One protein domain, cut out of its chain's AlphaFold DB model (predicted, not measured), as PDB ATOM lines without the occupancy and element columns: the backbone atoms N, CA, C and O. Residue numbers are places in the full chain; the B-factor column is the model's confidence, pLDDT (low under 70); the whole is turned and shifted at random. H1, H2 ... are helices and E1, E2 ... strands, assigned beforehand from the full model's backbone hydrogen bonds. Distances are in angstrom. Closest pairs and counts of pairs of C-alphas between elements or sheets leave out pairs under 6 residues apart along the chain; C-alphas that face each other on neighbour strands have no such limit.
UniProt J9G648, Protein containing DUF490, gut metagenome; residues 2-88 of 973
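Overview. This is residues 2 to 88 of the 973 residues of the protein "Protein containing DUF490" of gut metagenome (UniProt J9G648). The model is one long, twisted antiparallel sheet, bowed along its length where E2, E3, E4 and E5 bend, with no second sheet over it. The long strands E2 to E5 make the slab, the short E1 and E6 border it on opposite edges, and the small helix H1 sits at one end, between E3 and E4 in the chain. The printed part has 87 residues, with one named helix and six named strands in the order E1 E2 E3 H1 E4 E5 E6; the class is mostly strand, and across the sheet the strands stand E1 - E2 - E3 - E4 - E5 - E6. The whole is loose, with a radius of gyration of the C-alphas of 16.2 A, and is a rod in outline, spanning 52 by 25 by 21 A.

Along the chain. Begin with E4, residues 48 to 61: find C-alpha 48 at (215.859, 470.450, 379.722) and run 39.0 A to C-alpha 61 at (184.847, 473.517, 403.187). Its neighbours are E3, residues 24 to 37, 35.9 A long, and E5, residues 67 to 80, 37.4 A long. Beyond E3 look for E2, residues 10 to 20, 29.2 A long, then E1, residues 2 to 6, which starts at C-alpha 2 (192.356, 459.191, 385.224). Beyond E5 is E6, residues 84 to 86, and H1 holds residues 39 to 42. E2 bends by 57 degrees at residue 13, E3 by 83 degrees at residue 34, E4 by 58 degrees at residue 51 and E5 by 57 degrees at residue 75.

Arrangement. E3 and E4 are antiparallel at 176 degrees; look at N 29 and O 56, within hydrogen-bond range at 2.8 A. E4 and E5 form a hairpin at 175 degrees, with N 57 and O 70 at 2.7 A. E2 and E3 form a hairpin at 177 degrees, with N 15 and O 30 at 2.7 A. At the edges are the hairpins of E1 and E2, with N 3 and O 14 at 2.8 A, and of E5 and E6, with N 85 and O 78 at 2.7 A. E1 E2 E3 and E4 E5 E6 are each a meander, each strand the antiparallel neighbour of the one before. H1 is only just on the sheet, with 5 pairs of C-alphas within 10 A, and only grazes it; the closest C-alphas of H1 and E4 are those of Thr 39 and Leu 48, 5.7 A apart. H1 is too short for an O i to N i+4 pair, and its one O i to N i+3 pair is not within range.

Size, cuts and confidence. The two C-alphas farthest apart are those of Lys 22 and Asp 82, at 52.5 A. The printed part has no cut, and its links are tight. The mean pLDDT of the printed part is 79.8; look for values under 70 at residues 8 to 9, 39 to 48, 79 and 81 to 86.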
ATOM      1  N   SER A   2     190.961 459.446 385.609       83.75
ATOM      2  CA  SER A   2     192.356 459.191 385.224       83.75
ATOM      3  C   SER A   2     192.664 459.945 383.937       83.75
ATOM      4  O   SER A   2     191.777 460.079 383.095       83.75
ATOM      5  N   PHE A   3     193.883 460.451 383.802       82.44
ATOM      6  CA  PHE A   3     194.364 461.155 382.620       82.44
ATOM      7  C   PHE A   3     195.725 460.595 382.209       82.44
ATOM      8  O   PHE A   3     196.498 460.148 383.051       82.44
ATOM      9  N   ALA A   4     196.008 460.617 380.911       81.81
ATOM     10  CA  ALA A   4     197.304 460.267 380.353       81.81
ATOM     11  C   ALA A   4     197.595 461.228 379.201       81.81
ATOM     12  O   ALA A   4     196.708 461.528 378.400       81.81
ATOM     13  N   SER A   5     198.820 461.732 379.145       77.94
ATOM     14  CA  SER A   5     199.311 462.620 378.100       77.94
ATOM     15  C   SER A   5     200.604 462.047 377.547       77.94
ATOM     16  O   SER A   5     201.493 461.646 378.293       77.94
ATOM     17  N   ALA A   6     200.699 462.011 376.226       74.50
ATOM     18  CA  ALA A   6     201.888 461.597 375.501       74.50
ATOM     19  C   ALA A   6     202.086 462.559 374.328       74.50
ATOM     20  O   ALA A   6     201.808 462.219 373.180       74.50
ATOM     21  N   ASN A   7     202.469 463.796 374.639       74.19
ATOM     22  CA  ASN A   7     202.823 464.802 373.643       74.19
ATOM     23  C   ASN A   7     204.246 465.324 373.897       74.19
ATOM     24  O   ASN A   7     204.832 465.057 374.946       74.19
ATOM     25  N   ASP A   8     204.778 466.085 372.942       65.75
ATOM     26  CA  ASP A   8     206.175 466.550 372.934       65.75
ATOM     27  C   ASP A   8     206.532 467.513 374.087       65.75
ATOM     28  O   ASP A   8     207.704 467.841 374.292       65.75
ATOM     29  N   VAL A   9     205.527 467.975 374.840       66.44
ATOM     30  CA  VAL A   9     205.663 468.903 375.971       66.44
ATOM     31  C   VAL A   9     205.493 468.186 377.316       66.44
ATOM     32  O   VAL A   9     206.210 468.486 378.269       66.44
ATOM     33  N   LEU A  10     204.564 467.232 377.407       73.06
ATOM     34  CA  LEU A  10     204.188 466.558 378.645       73.06
ATOM     35  C   LEU A  10     203.875 465.081 378.386       73.06
ATOM     36  O   LEU A  10     202.853 464.728 377.778       73.06
ATOM     37  N   TYR A  11     204.749 464.226 378.914       79.00
ATOM     38  CA  TYR A  11     204.600 462.778 378.945       79.00
ATOM     39  C   TYR A  11     204.332 462.322 380.381       79.00
ATOM     40  O   TYR A  11     205.137 462.590 381.275       79.00
ATOM     41  N   GLY A  12     203.208 461.640 380.606       83.06
ATOM     42  CA  GLY A  12     202.871 461.057 381.902       83.06
ATOM     43  C   GLY A  12     201.398 460.716 382.092       83.06
ATOM     44  O   GLY A  12     200.546 461.001 381.249       83.06
ATOM     45  N   GLU A  13     201.098 460.099 383.226       87.06
ATOM     46  CA  GLU A  13     199.755 459.671 383.607       87.06
ATOM     47  C   GLU A  13     199.418 460.087 385.036       87.06
ATOM     48  O   GLU A  13     200.281 460.417 385.850       87.06
ATOM     49  N   GLY A  14     198.132 460.115 385.359       88.06
ATOM     50  CA  GLY A  14     197.685 460.461 386.692       88.06
ATOM     51  C   GLY A  14     196.228 460.139 386.956       88.06
ATOM     52  O   GLY A  14     195.438 459.802 386.074       88.06
ATOM     53  N   LYS A  15     195.872 460.238 388.228       89.62
ATOM     54  CA  LYS A  15     194.557 459.972 388.780       89.62
ATOM     55  C   LYS A  15     194.174 461.094 389.731       89.62
ATOM     56  O   LYS A  15     194.935 461.462 390.621       89.62
ATOM     57  N   ILE A  16     192.967 461.602 389.542       89.25
ATOM     58  CA  ILE A  16     192.302 462.577 390.397       89.25
ATOM     59  C   ILE A  16     191.083 461.900 391.009       89.25
ATOM     60  O   ILE A  16     190.148 461.530 390.292       89.25
ATOM     61  N   ASP A  17     191.070 461.753 392.324       89.69
ATOM     62  CA  ASP A  17     189.927 461.275 393.092       89.69
ATOM     63  C   ASP A  17     189.339 462.447 393.881       89.69
ATOM     64  O   ASP A  17     190.025 463.044 394.702       89.69
ATOM     65  N   ALA A  18     188.073 462.784 393.634       88.94
ATOM     66  CA  ALA A  18     187.373 463.848 394.348       88.94
ATOM     67  C   ALA A  18     186.197 463.270 395.142       88.94
ATOM     68  O   ALA A  18     185.366 462.546 394.589       88.94
ATOM     69  N   VAL A  19     186.117 463.592 396.432       90.19
ATOM     70  CA  VAL A  19     185.040 463.181 397.336       90.19
ATOM     71  C   VAL A  19     184.286 464.423 397.793       90.19
ATOM     72  O   VAL A  19     184.813 465.269 398.511       90.19
ATOM     73  N   LEU A  20     183.025 464.524 397.377       88.19
ATOM     74  CA  LEU A  20     182.119 465.616 397.736       88.19
ATOM     75  C   LEU A  20     181.277 465.198 398.948       88.19
ATOM     76  O   LEU A  20     180.234 464.559 398.810       88.19
ATOM     77  N   GLY A  21     181.746 465.535 400.147       83.62
ATOM     78  CA  GLY A  21     181.028 465.304 401.397       83.62
ATOM     79  C   GLY A  21     179.943 466.350 401.681       83.62
ATOM     80  O   GLY A  21     179.757 467.333 400.952       83.62
ATOM     81  N   LYS A  22     179.203 466.147 402.781       79.00
ATOM     82  CA  LYS A  22     178.231 467.139 403.275       79.00
ATOM     83  C   LYS A  22     178.921 468.405 403.798       79.00
ATOM     84  O   LYS A  22     178.436 469.491 403.515       79.00
ATOM     85  N   GLU A  23     180.061 468.255 404.472       80.81
ATOM     86  CA  GLU A  23     180.770 469.360 405.142       80.81
ATOM     87  C   GLU A  23     182.113 469.727 404.487       80.81
ATOM     88  O   GLU A  23     182.522 470.884 404.541       80.81
ATOM     89  N   LYS A  24     182.775 468.777 403.811       89.19
ATOM     90  CA  LYS A  24     184.071 468.986 403.147       89.19
ATOM     91  C   LYS A  24     184.100 468.440 401.727       89.19
ATOM     92  O   LYS A  24     183.423 467.456 401.419       89.19
ATOM     93  N   ILE A  25     184.926 469.053 400.896       93.06
ATOM     94  CA  ILE A  25     185.330 468.570 399.580       93.06
ATOM     95  C   ILE A  25     186.794 468.152 399.704       93.06
ATOM     96  O   ILE A  25     187.608 468.933 400.186       93.06
ATOM     97  N   GLU A  26     187.126 466.934 399.290       91.75
ATOM     98  CA  GLU A  26     188.505 466.434 399.257       91.75
ATOM     99  C   GLU A  26     188.891 466.061 397.832       91.75
ATOM    100  O   GLU A  26     188.096 465.453 397.113       91.75
ATOM    101  N   VAL A  27     190.114 466.392 397.433       92.56
ATOM    102  CA  VAL A  27     190.678 466.075 396.122       92.56
ATOM    103  C   VAL A  27     192.051 465.450 396.324       92.56
ATOM    104  O   VAL A  27     192.920 466.044 396.949       92.56
ATOM    105  N   LYS A  28     192.264 464.258 395.776       91.75
ATOM    106  CA  LYS A  28     193.559 463.582 395.751       91.75
ATOM    107  C   LYS A  28     194.032 463.470 394.315       91.75
ATOM    108  O   LYS A  28     193.383 462.816 393.505       91.75
ATOM    109  N   LEU A  29     195.161 464.085 394.011       90.12
ATOM    110  CA  LEU A  29     195.873 463.965 392.749       90.12
ATOM    111  C   LEU A  29     197.110 463.089 392.967       90.12
ATOM    112  O   LEU A  29     197.910 463.322 393.873       90.12
ATOM    113  N   ARG A  30     197.261 462.062 392.139       92.62
ATOM    114  CA  ARG A  30     198.466 461.235 392.033       92.62
ATOM    115  C   ARG A  30     198.868 461.216 390.571       92.62
ATOM    116  O   ARG A  30     198.044 460.847 389.746       92.62
ATOM    117  N   SER A  31     200.075 461.637 390.230       88.06
ATOM    118  CA  SER A  31     200.541 461.662 388.843       88.06
ATOM    119  C   SER A  31     201.999 461.259 388.771       88.06
ATOM    120  O   SER A  31     202.783 461.642 389.630       88.06
ATOM    121  N   GLU A  32     202.363 460.512 387.743       85.44
ATOM    122  CA  GLU A  32     203.742 460.240 387.379       85.44
ATOM    123  C   GLU A  32     203.986 460.919 386.036       85.44
ATOM    124  O   GLU A  32     203.339 460.598 385.037       85.44
ATOM    125  N   LEU A  33     204.884 461.900 386.025       83.19
ATOM    126  CA  LEU A  33     205.287 462.626 384.830       83.19
ATOM    127  C   LEU A  33     206.752 462.280 384.549       83.19
ATOM    128  O   LEU A  33     207.642 462.918 385.106       83.19
ATOM    129  N   PRO A  34     207.047 461.255 383.727       74.62
ATOM    130  CA  PRO A  34     208.422 460.843 383.472       74.62
ATOM    131  C   PRO A  34     209.260 461.901 382.742       74.62
ATOM    132  O   PRO A  34     210.488 461.849 382.855       74.62
ATOM    133  N   GLY A  35     208.636 462.839 382.022       72.19
ATOM    134  CA  GLY A  35     209.332 463.924 381.330       72.19
ATOM    135  C   GLY A  35     208.405 465.077 380.933       72.19
ATOM    136  O   GLY A  35     207.469 464.903 380.155       72.19
ATOM    137  N   ILE A  36     208.698 466.262 381.464       76.94
ATOM    138  CA  ILE A  36     208.132 467.559 381.087       76.94
ATOM    139  C   ILE A  36     209.223 468.320 380.342       76.94
ATOM    140  O   ILE A  36     210.280 468.580 380.914       76.94
ATOM    141  N   ASN A  37     208.992 468.675 379.083       74.25
ATOM    142  CA  ASN A  37     209.964 469.398 378.270       74.25
ATOM    143  C   ASN A  37     209.857 470.908 378.537       74.25
ATOM    144  O   ASN A  37     208.968 471.581 378.012       74.25
ATOM    145  N   LEU A  38     210.756 471.436 379.372       70.38
ATOM    146  CA  LEU A  38     210.751 472.846 379.772       70.38
ATOM    147  C   LEU A  38     211.299 473.776 378.686       70.38
ATOM    148  O   LEU A  38     210.952 474.955 378.683       70.38
ATOM    149  N   THR A  39     212.080 473.259 377.737       68.38
ATOM    150  CA  THR A  39     212.618 474.025 376.602       68.38
ATOM    151  C   THR A  39     211.496 474.669 375.782       68.38
ATOM    152  O   THR A  39     211.581 475.841 375.432       68.38
ATOM    153  N   ASN A  40     210.397 473.939 375.565       62.78
ATOM    154  CA  ASN A  40     209.234 474.428 374.817       62.78
ATOM    155  C   ASN A  40     208.301 475.338 375.639       62.78
ATOM    156  O   ASN A  40     207.493 476.052 375.055       62.78
ATOM    157  N   ILE A  41     208.373 475.292 376.976       65.12
ATOM    158  CA  ILE A  41     207.498 476.073 377.874       65.12
ATOM    159  C   ILE A  41     208.136 477.420 378.236       65.12
ATOM    160  O   ILE A  41     207.428 478.410 378.388       65.12
ATOM    161  N   LEU A  42     209.462 477.450 378.390       64.69
ATOM    162  CA  LEU A  42     210.220 478.601 378.894       64.69
ATOM    163  C   LEU A  42     211.168 479.210 377.842       64.69
ATOM    164  O   LEU A  42     211.993 480.045 378.198       64.69
ATOM    165  N   GLU A  43     211.076 478.783 376.575       62.81
ATOM    166  CA  GLU A  43     211.902 479.258 375.444       62.81
ATOM    167  C   GLU A  43     213.425 479.219 375.709       62.81
ATOM    168  O   GLU A  43     214.185 480.090 375.283       62.81
ATOM    169  N   MET A  44     213.902 478.195 376.424       58.84
ATOM    170  CA  MET A  44     215.333 478.044 376.720       58.84
ATOM    171  C   MET A  44     216.119 477.533 375.501       58.84
ATOM    172  O   MET A  44     215.584 476.809 374.665       58.84
ATOM    173  N   LYS A  45     217.414 477.877 375.407       53.09
ATOM    174  CA  LYS A  45     218.294 477.431 374.306       53.09
ATOM    175  C   LYS A  45     218.702 475.954 374.384       53.09
ATOM    176  O   LYS A  45     218.964 475.367 373.338       53.09
ATOM    177  N   ASP A  46     218.718 475.364 375.579       59.31
ATOM    178  CA  ASP A  46     219.186 473.993 375.807       59.31
ATOM    179  C   ASP A  46     218.045 473.027 376.155       59.31
ATOM    180  O   ASP A  46     216.987 473.413 376.664       59.31
ATOM    181  N   THR A  47     218.259 471.738 375.863       60.19
ATOM    182  CA  THR A  47     217.293 470.676 376.173       60.19
ATOM    183  C   THR A  47     217.254 470.426 377.679       60.19
ATOM    184  O   THR A  47     218.237 469.980 378.264       60.19
ATOM    185  N   LEU A  48     216.109 470.710 378.307       68.50
ATOM    186  CA  LEU A  48     215.859 470.450 379.722       68.50
ATOM    187  C   LEU A  48     214.515 469.738 379.875       68.50
ATOM    188  O   LEU A  48     213.451 470.319 379.650       68.50
ATOM    189  N   GLN A  49     214.564 468.471 380.280       73.19
ATOM    190  CA  GLN A  49     213.385 467.708 380.673       73.19
ATOM    191  C   GLN A  49     213.356 467.506 382.187       73.19
ATOM    192  O   GLN A  49     214.378 467.222 382.806       73.19
ATOM    193  N   VAL A  50     212.173 467.611 382.787       73.44
ATOM    194  CA  VAL A  50     211.956 467.351 384.215       73.44
ATOM    195  C   VAL A  50     211.020 466.169 384.381       73.44
ATOM    196  O   VAL A  50     209.873 466.221 383.948       73.44
ATOM    197  N   GLY A  51     211.498 465.095 385.001       78.38
ATOM    198  CA  GLY A  51     210.647 463.991 385.439       78.38
ATOM    199  C   GLY A  51     210.315 464.129 386.920       78.38
ATOM    200  O   GLY A  51     211.212 464.419 387.705       78.38
ATOM    201  N   ALA A  52     209.059 463.931 387.316       83.62
ATOM    202  CA  ALA A  52     208.643 463.955 388.715       83.62
ATOM    203  C   ALA A  52     207.346 463.169 388.948       83.62
ATOM    204  O   ALA A  52     206.473 463.083 388.085       83.62
ATOM    205  N   SER A  53     207.200 462.628 390.154       86.38
ATOM    206  CA  SER A  53     205.949 462.070 390.665       86.38
ATOM    207  C   SER A  53     205.282 463.067 391.608       86.38
ATOM    208  O   SER A  53     205.910 463.575 392.532       86.38
ATOM    209  N   PHE A  54     204.001 463.343 391.393       86.62
ATOM    210  CA  PHE A  54     203.193 464.268 392.174       86.62
ATOM    211  C   PHE A  54     202.215 463.485 393.039       86.62
ATOM    212  O   PHE A  54     201.415 462.693 392.534       86.62
ATOM    213  N   ALA A  55     202.214 463.766 394.335       91.00
ATOM    214  CA  ALA A  55     201.170 463.321 395.241       91.00
ATOM    215  C   ALA A  55     200.614 464.526 395.987       91.00
ATOM    216  O   ALA A  55     201.260 465.020 396.896       91.00
ATOM    217  N   ILE A  56     199.435 465.004 395.595       91.69
ATOM    218  CA  ILE A  56     198.794 466.186 396.178       91.69
ATOM    219  C   ILE A  56     197.441 465.786 396.758       91.69
ATOM    220  O   ILE A  56     196.635 465.135 396.098       91.69
ATOM    221  N   ASP A  57     197.186 466.187 397.991       93.00
ATOM    222  CA  ASP A  57     195.930 466.057 398.707       93.00
ATOM    223  C   ASP A  57     195.449 467.464 399.068       93.00
ATOM    224  O   ASP A  57     196.113 468.189 399.799       93.00
ATOM    225  N   ALA A  58     194.295 467.860 398.548       92.75
ATOM    226  CA  ALA A  58     193.667 469.141 398.824       92.75
ATOM    227  C   ALA A  58     192.307 468.935 399.489       92.75
ATOM    228  O   ALA A  58     191.606 467.953 399.229       92.75
ATOM    229  N   TYR A  59     191.909 469.876 400.332       93.75
ATOM    230  CA  TYR A  59     190.585 469.905 400.927       93.75
ATOM    231  C   TYR A  59     190.063 471.335 401.023       93.75
ATOM    232  O   TYR A  59     190.833 472.287 401.100       93.75
ATOM    233  N   THR A  60     188.743 471.480 401.044       93.62
ATOM    234  CA  THR A  60     188.064 472.749 401.323       93.62
ATOM    235  C   THR A  60     186.721 472.498 401.998       93.62
ATOM    236  O   THR A  60     186.088 471.458 401.785       93.62
ATOM    237  N   ASN A  61     186.254 473.446 402.804       91.12
ATOM    238  CA  ASN A  61     184.847 473.517 403.187       91.12
ATOM    239  C   ASN A  61     183.986 474.024 402.010       91.12
ATOM    240  O   ASN A  61     184.502 474.460 400.979       91.12
ATOM    241  N   ARG A  62     182.656 473.930 402.138       85.62
ATOM    242  CA  ARG A  62     181.720 474.296 401.056       85.62
ATOM    243  C   ARG A  62     181.750 475.771 400.671       85.62
ATOM    244  O   ARG A  62     181.514 476.083 399.509       85.62
ATOM    245  N   ASP A  63     182.048 476.627 401.637       84.69
ATOM    246  CA  ASP A  63     182.051 478.077 401.458       84.69
ATOM    247  C   ASP A  63     183.433 478.610 401.048       84.69
ATOM    248  O   ASP A  63     183.602 479.814 400.898       84.69
ATOM    249  N   PHE A  64     184.420 477.722 400.859       84.00
ATOM    250  CA  PHE A  64     185.810 478.048 400.508       84.00
ATOM    251  C   PHE A  64     186.513 478.998 401.493       84.00
ATOM    252  O   PHE A  64     187.513 479.628 401.160       84.00
ATOM    253  N   THR A  65     186.024 479.067 402.733       85.12
ATOM    254  CA  THR A  65     186.605 479.879 403.813       85.12
ATOM    255  C   THR A  65     187.677 479.139 404.617       85.12
ATOM    256  O   THR A  65     188.405 479.762 405.381       85.12
ATOM    257  N   ALA A  66     187.785 477.817 404.460       90.62
ATOM    258  CA  ALA A  66     188.864 477.023 405.035       90.62
ATOM    259  C   ALA A  66     189.293 475.937 404.053       90.62
ATOM    260  O   ALA A  66     188.487 475.079 403.674       90.62
ATOM    261  N   TYR A  67     190.560 475.962 403.660       93.38
ATOM    262  CA  TYR A  67     191.121 475.035 402.688       93.38
ATOM    263  C   TYR A  67     192.578 474.733 402.998       93.38
ATOM    264  O   TYR A  67     193.276 475.490 403.667       93.38
ATOM    265  N   GLY A  68     193.037 473.589 402.522       92.56
ATOM    266  CA  GLY A  68     194.415 473.175 402.690       92.56
ATOM    267  C   GLY A  68     194.846 472.277 401.554       92.56
ATOM    268  O   GLY A  68     194.031 471.691 400.838       92.56
ATOM    269  N   LEU A  69     196.150 472.206 401.368       93.81
ATOM    270  CA  LEU A  69     196.796 471.432 400.337       93.81
ATOM    271  C   LEU A  69     198.113 470.904 400.896       93.81
ATOM    272  O   LEU A  69     198.956 471.660 401.362       93.81
ATOM    273  N   GLY A  70     198.290 469.593 400.870       91.69
ATOM    274  CA  GLY A  70     199.518 468.932 401.282       91.69
ATOM    275  C   GLY A  70     199.935 467.906 400.255       91.69
ATOM    276  O   GLY A  70     199.103 467.325 399.567       91.69
ATOM    277  N   GLY A  71     201.229 467.683 400.121       91.44
ATOM    278  CA  GLY A  71     201.712 466.789 399.097       91.44
ATOM    279  C   GLY A  71     203.215 466.689 399.016       91.44
ATOM    280  O   GLY A  71     203.949 467.225 399.843       91.44
ATOM    281  N   GLY A  72     203.657 465.967 397.997       90.31
ATOM    282  CA  GLY A  72     205.057 465.787 397.693       90.31
ATOM    283  C   GLY A  72     205.325 465.735 396.198       90.31
ATOM    284  O   GLY A  72     204.523 465.200 395.427       90.31
ATOM    285  N   LEU A  73     206.476 466.277 395.819       86.31
ATOM    286  CA  LEU A  73     207.144 466.037 394.555       86.31
ATOM    287  C   LEU A  73     208.248 465.007 394.820       86.31
ATOM    288  O   LEU A  73     209.176 465.289 395.572       86.31
ATOM    289  N   GLN A  74     208.119 463.811 394.257       84.81
ATOM    290  CA  GLN A  74     209.023 462.684 394.493       84.81
ATOM    291  C   GLN A  74     209.740 462.275 393.211       84.81
ATOM    292  O   GLN A  74     209.202 462.458 392.116       84.81
ATOM    293  N   ASN A  75     210.928 461.678 393.337       78.88
ATOM    294  CA  ASN A  75     211.725 461.195 392.201       78.88
ATOM    295  C   ASN A  75     211.989 462.287 391.152       78.88
ATOM    296  O   ASN A  75     211.905 462.047 389.944       78.88
ATOM    297  N   VAL A  76     212.269 463.505 391.617       77.94
ATOM    298  CA  VAL A  76     212.542 464.643 390.742       77.94
ATOM    299  C   VAL A  76     213.862 464.403 390.020       77.94
ATOM    300  O   VAL A  76     214.887 464.156 390.650       77.94
ATOM    301  N   ARG A  77     213.855 464.491 388.694       75.56
ATOM    302  CA  ARG A  77     215.047 464.352 387.855       75.56
ATOM    303  C   ARG A  77     215.088 465.459 386.819       75.56
ATOM    304  O   ARG A  77     214.118 465.650 386.089       75.56
ATOM    305  N   PHE A  78     216.217 466.143 386.734       73.25
ATOM    306  CA  PHE A  78     216.538 467.019 385.618       73.25
ATOM    307  C   PHE A  78     217.316 466.209 384.589       73.25
ATOM    308  O   PHE A  78     218.236 465.475 384.937       73.25
ATOM    309  N   ILE A  79     216.933 466.297 383.328       69.94
ATOM    310  CA  ILE A  79     217.564 465.581 382.227       69.94
ATOM    311  C   ILE A  79     217.992 466.645 381.224       69.94
ATOM    312  O   ILE A  79     217.143 467.326 380.646       69.94
ATOM    313  N   THR A  80     219.300 466.797 381.048       71.12
ATOM    314  CA  THR A  80     219.891 467.601 379.974       71.12
ATOM    315  C   THR A  80     220.313 466.697 378.813       71.12
ATOM    316  O   THR A  80     220.170 465.474 378.901       71.12
ATOM    317  N   ALA A  81     220.848 467.268 377.726       64.12
ATOM    318  CA  ALA A  81     221.401 466.495 376.607       64.12
ATOM    319  C   ALA A  81     222.461 465.461 377.046       64.12
ATOM    320  O   ALA A  81     222.557 464.387 376.448       64.12
ATOM    321  N   ASP A  82     223.206 465.763 378.117       55.06
ATOM    322  CA  ASP A  82     224.446 465.058 378.445       55.06
ATOM    323  C   ASP A  82     224.402 464.327 379.801       55.06
ATOM    324  O   ASP A  82     225.221 463.435 380.042       55.06
ATOM    325  N   LYS A  83     223.480 464.688 380.716       60.88
ATOM    326  CA  LYS A  83     223.403 464.128 382.083       60.88
ATOM    327  C   LYS A  83     221.975 464.093 382.644       60.88
ATOM    328  O   LYS A  83     221.166 464.986 382.414       60.88
ATOM    329  N   GLY A  84     221.696 463.077 383.463       60.34
ATOM    330  CA  GLY A  84     220.534 463.035 384.355       60.34
ATOM    331  C   GLY A  84     220.949 463.398 385.782       60.34
ATOM    332  O   GLY A  84     221.792 462.716 386.360       60.34
ATOM    333  N   ILE A  85     220.366 464.454 386.343       65.31
ATOM    334  CA  ILE A  85     220.653 464.968 387.683       65.31
ATOM    335  C   ILE A  85     219.438 464.674 388.580       65.31
ATOM    336  O   ILE A  85     218.394 465.318 388.424       65.31
ATOM    337  N   PRO A  86     219.516 463.691 389.496       67.25
ATOM    338  CA  PRO A  86     218.467 463.478 390.485       67.25
ATOM    339  C   PRO A  86     218.425 464.652 391.474       67.25
ATOM    340  O   PRO A  86     219.461 465.157 391.899       67.25
ATOM    341  N   SER A  87     217.222 465.074 391.857       73.81
ATOM    342  CA  SER A  87     216.966 466.094 392.876       73.81
ATOM    343  C   SER A  87     216.248 465.478 394.080       73.81
ATOM    344  O   SER A  87     215.777 464.341 394.031       73.81
ATOM    345  N   LYS A  88     216.213 466.207 395.198       81.44
ATOM    346  CA  LYS A  88     215.594 465.749 396.448       81.44
ATOM    347  C   LYS A  88     214.075 465.850 396.368       81.44
ATOM    348  O   LYS A  88     213.537 466.765 395.745       81.44
TER     349      LYS A  88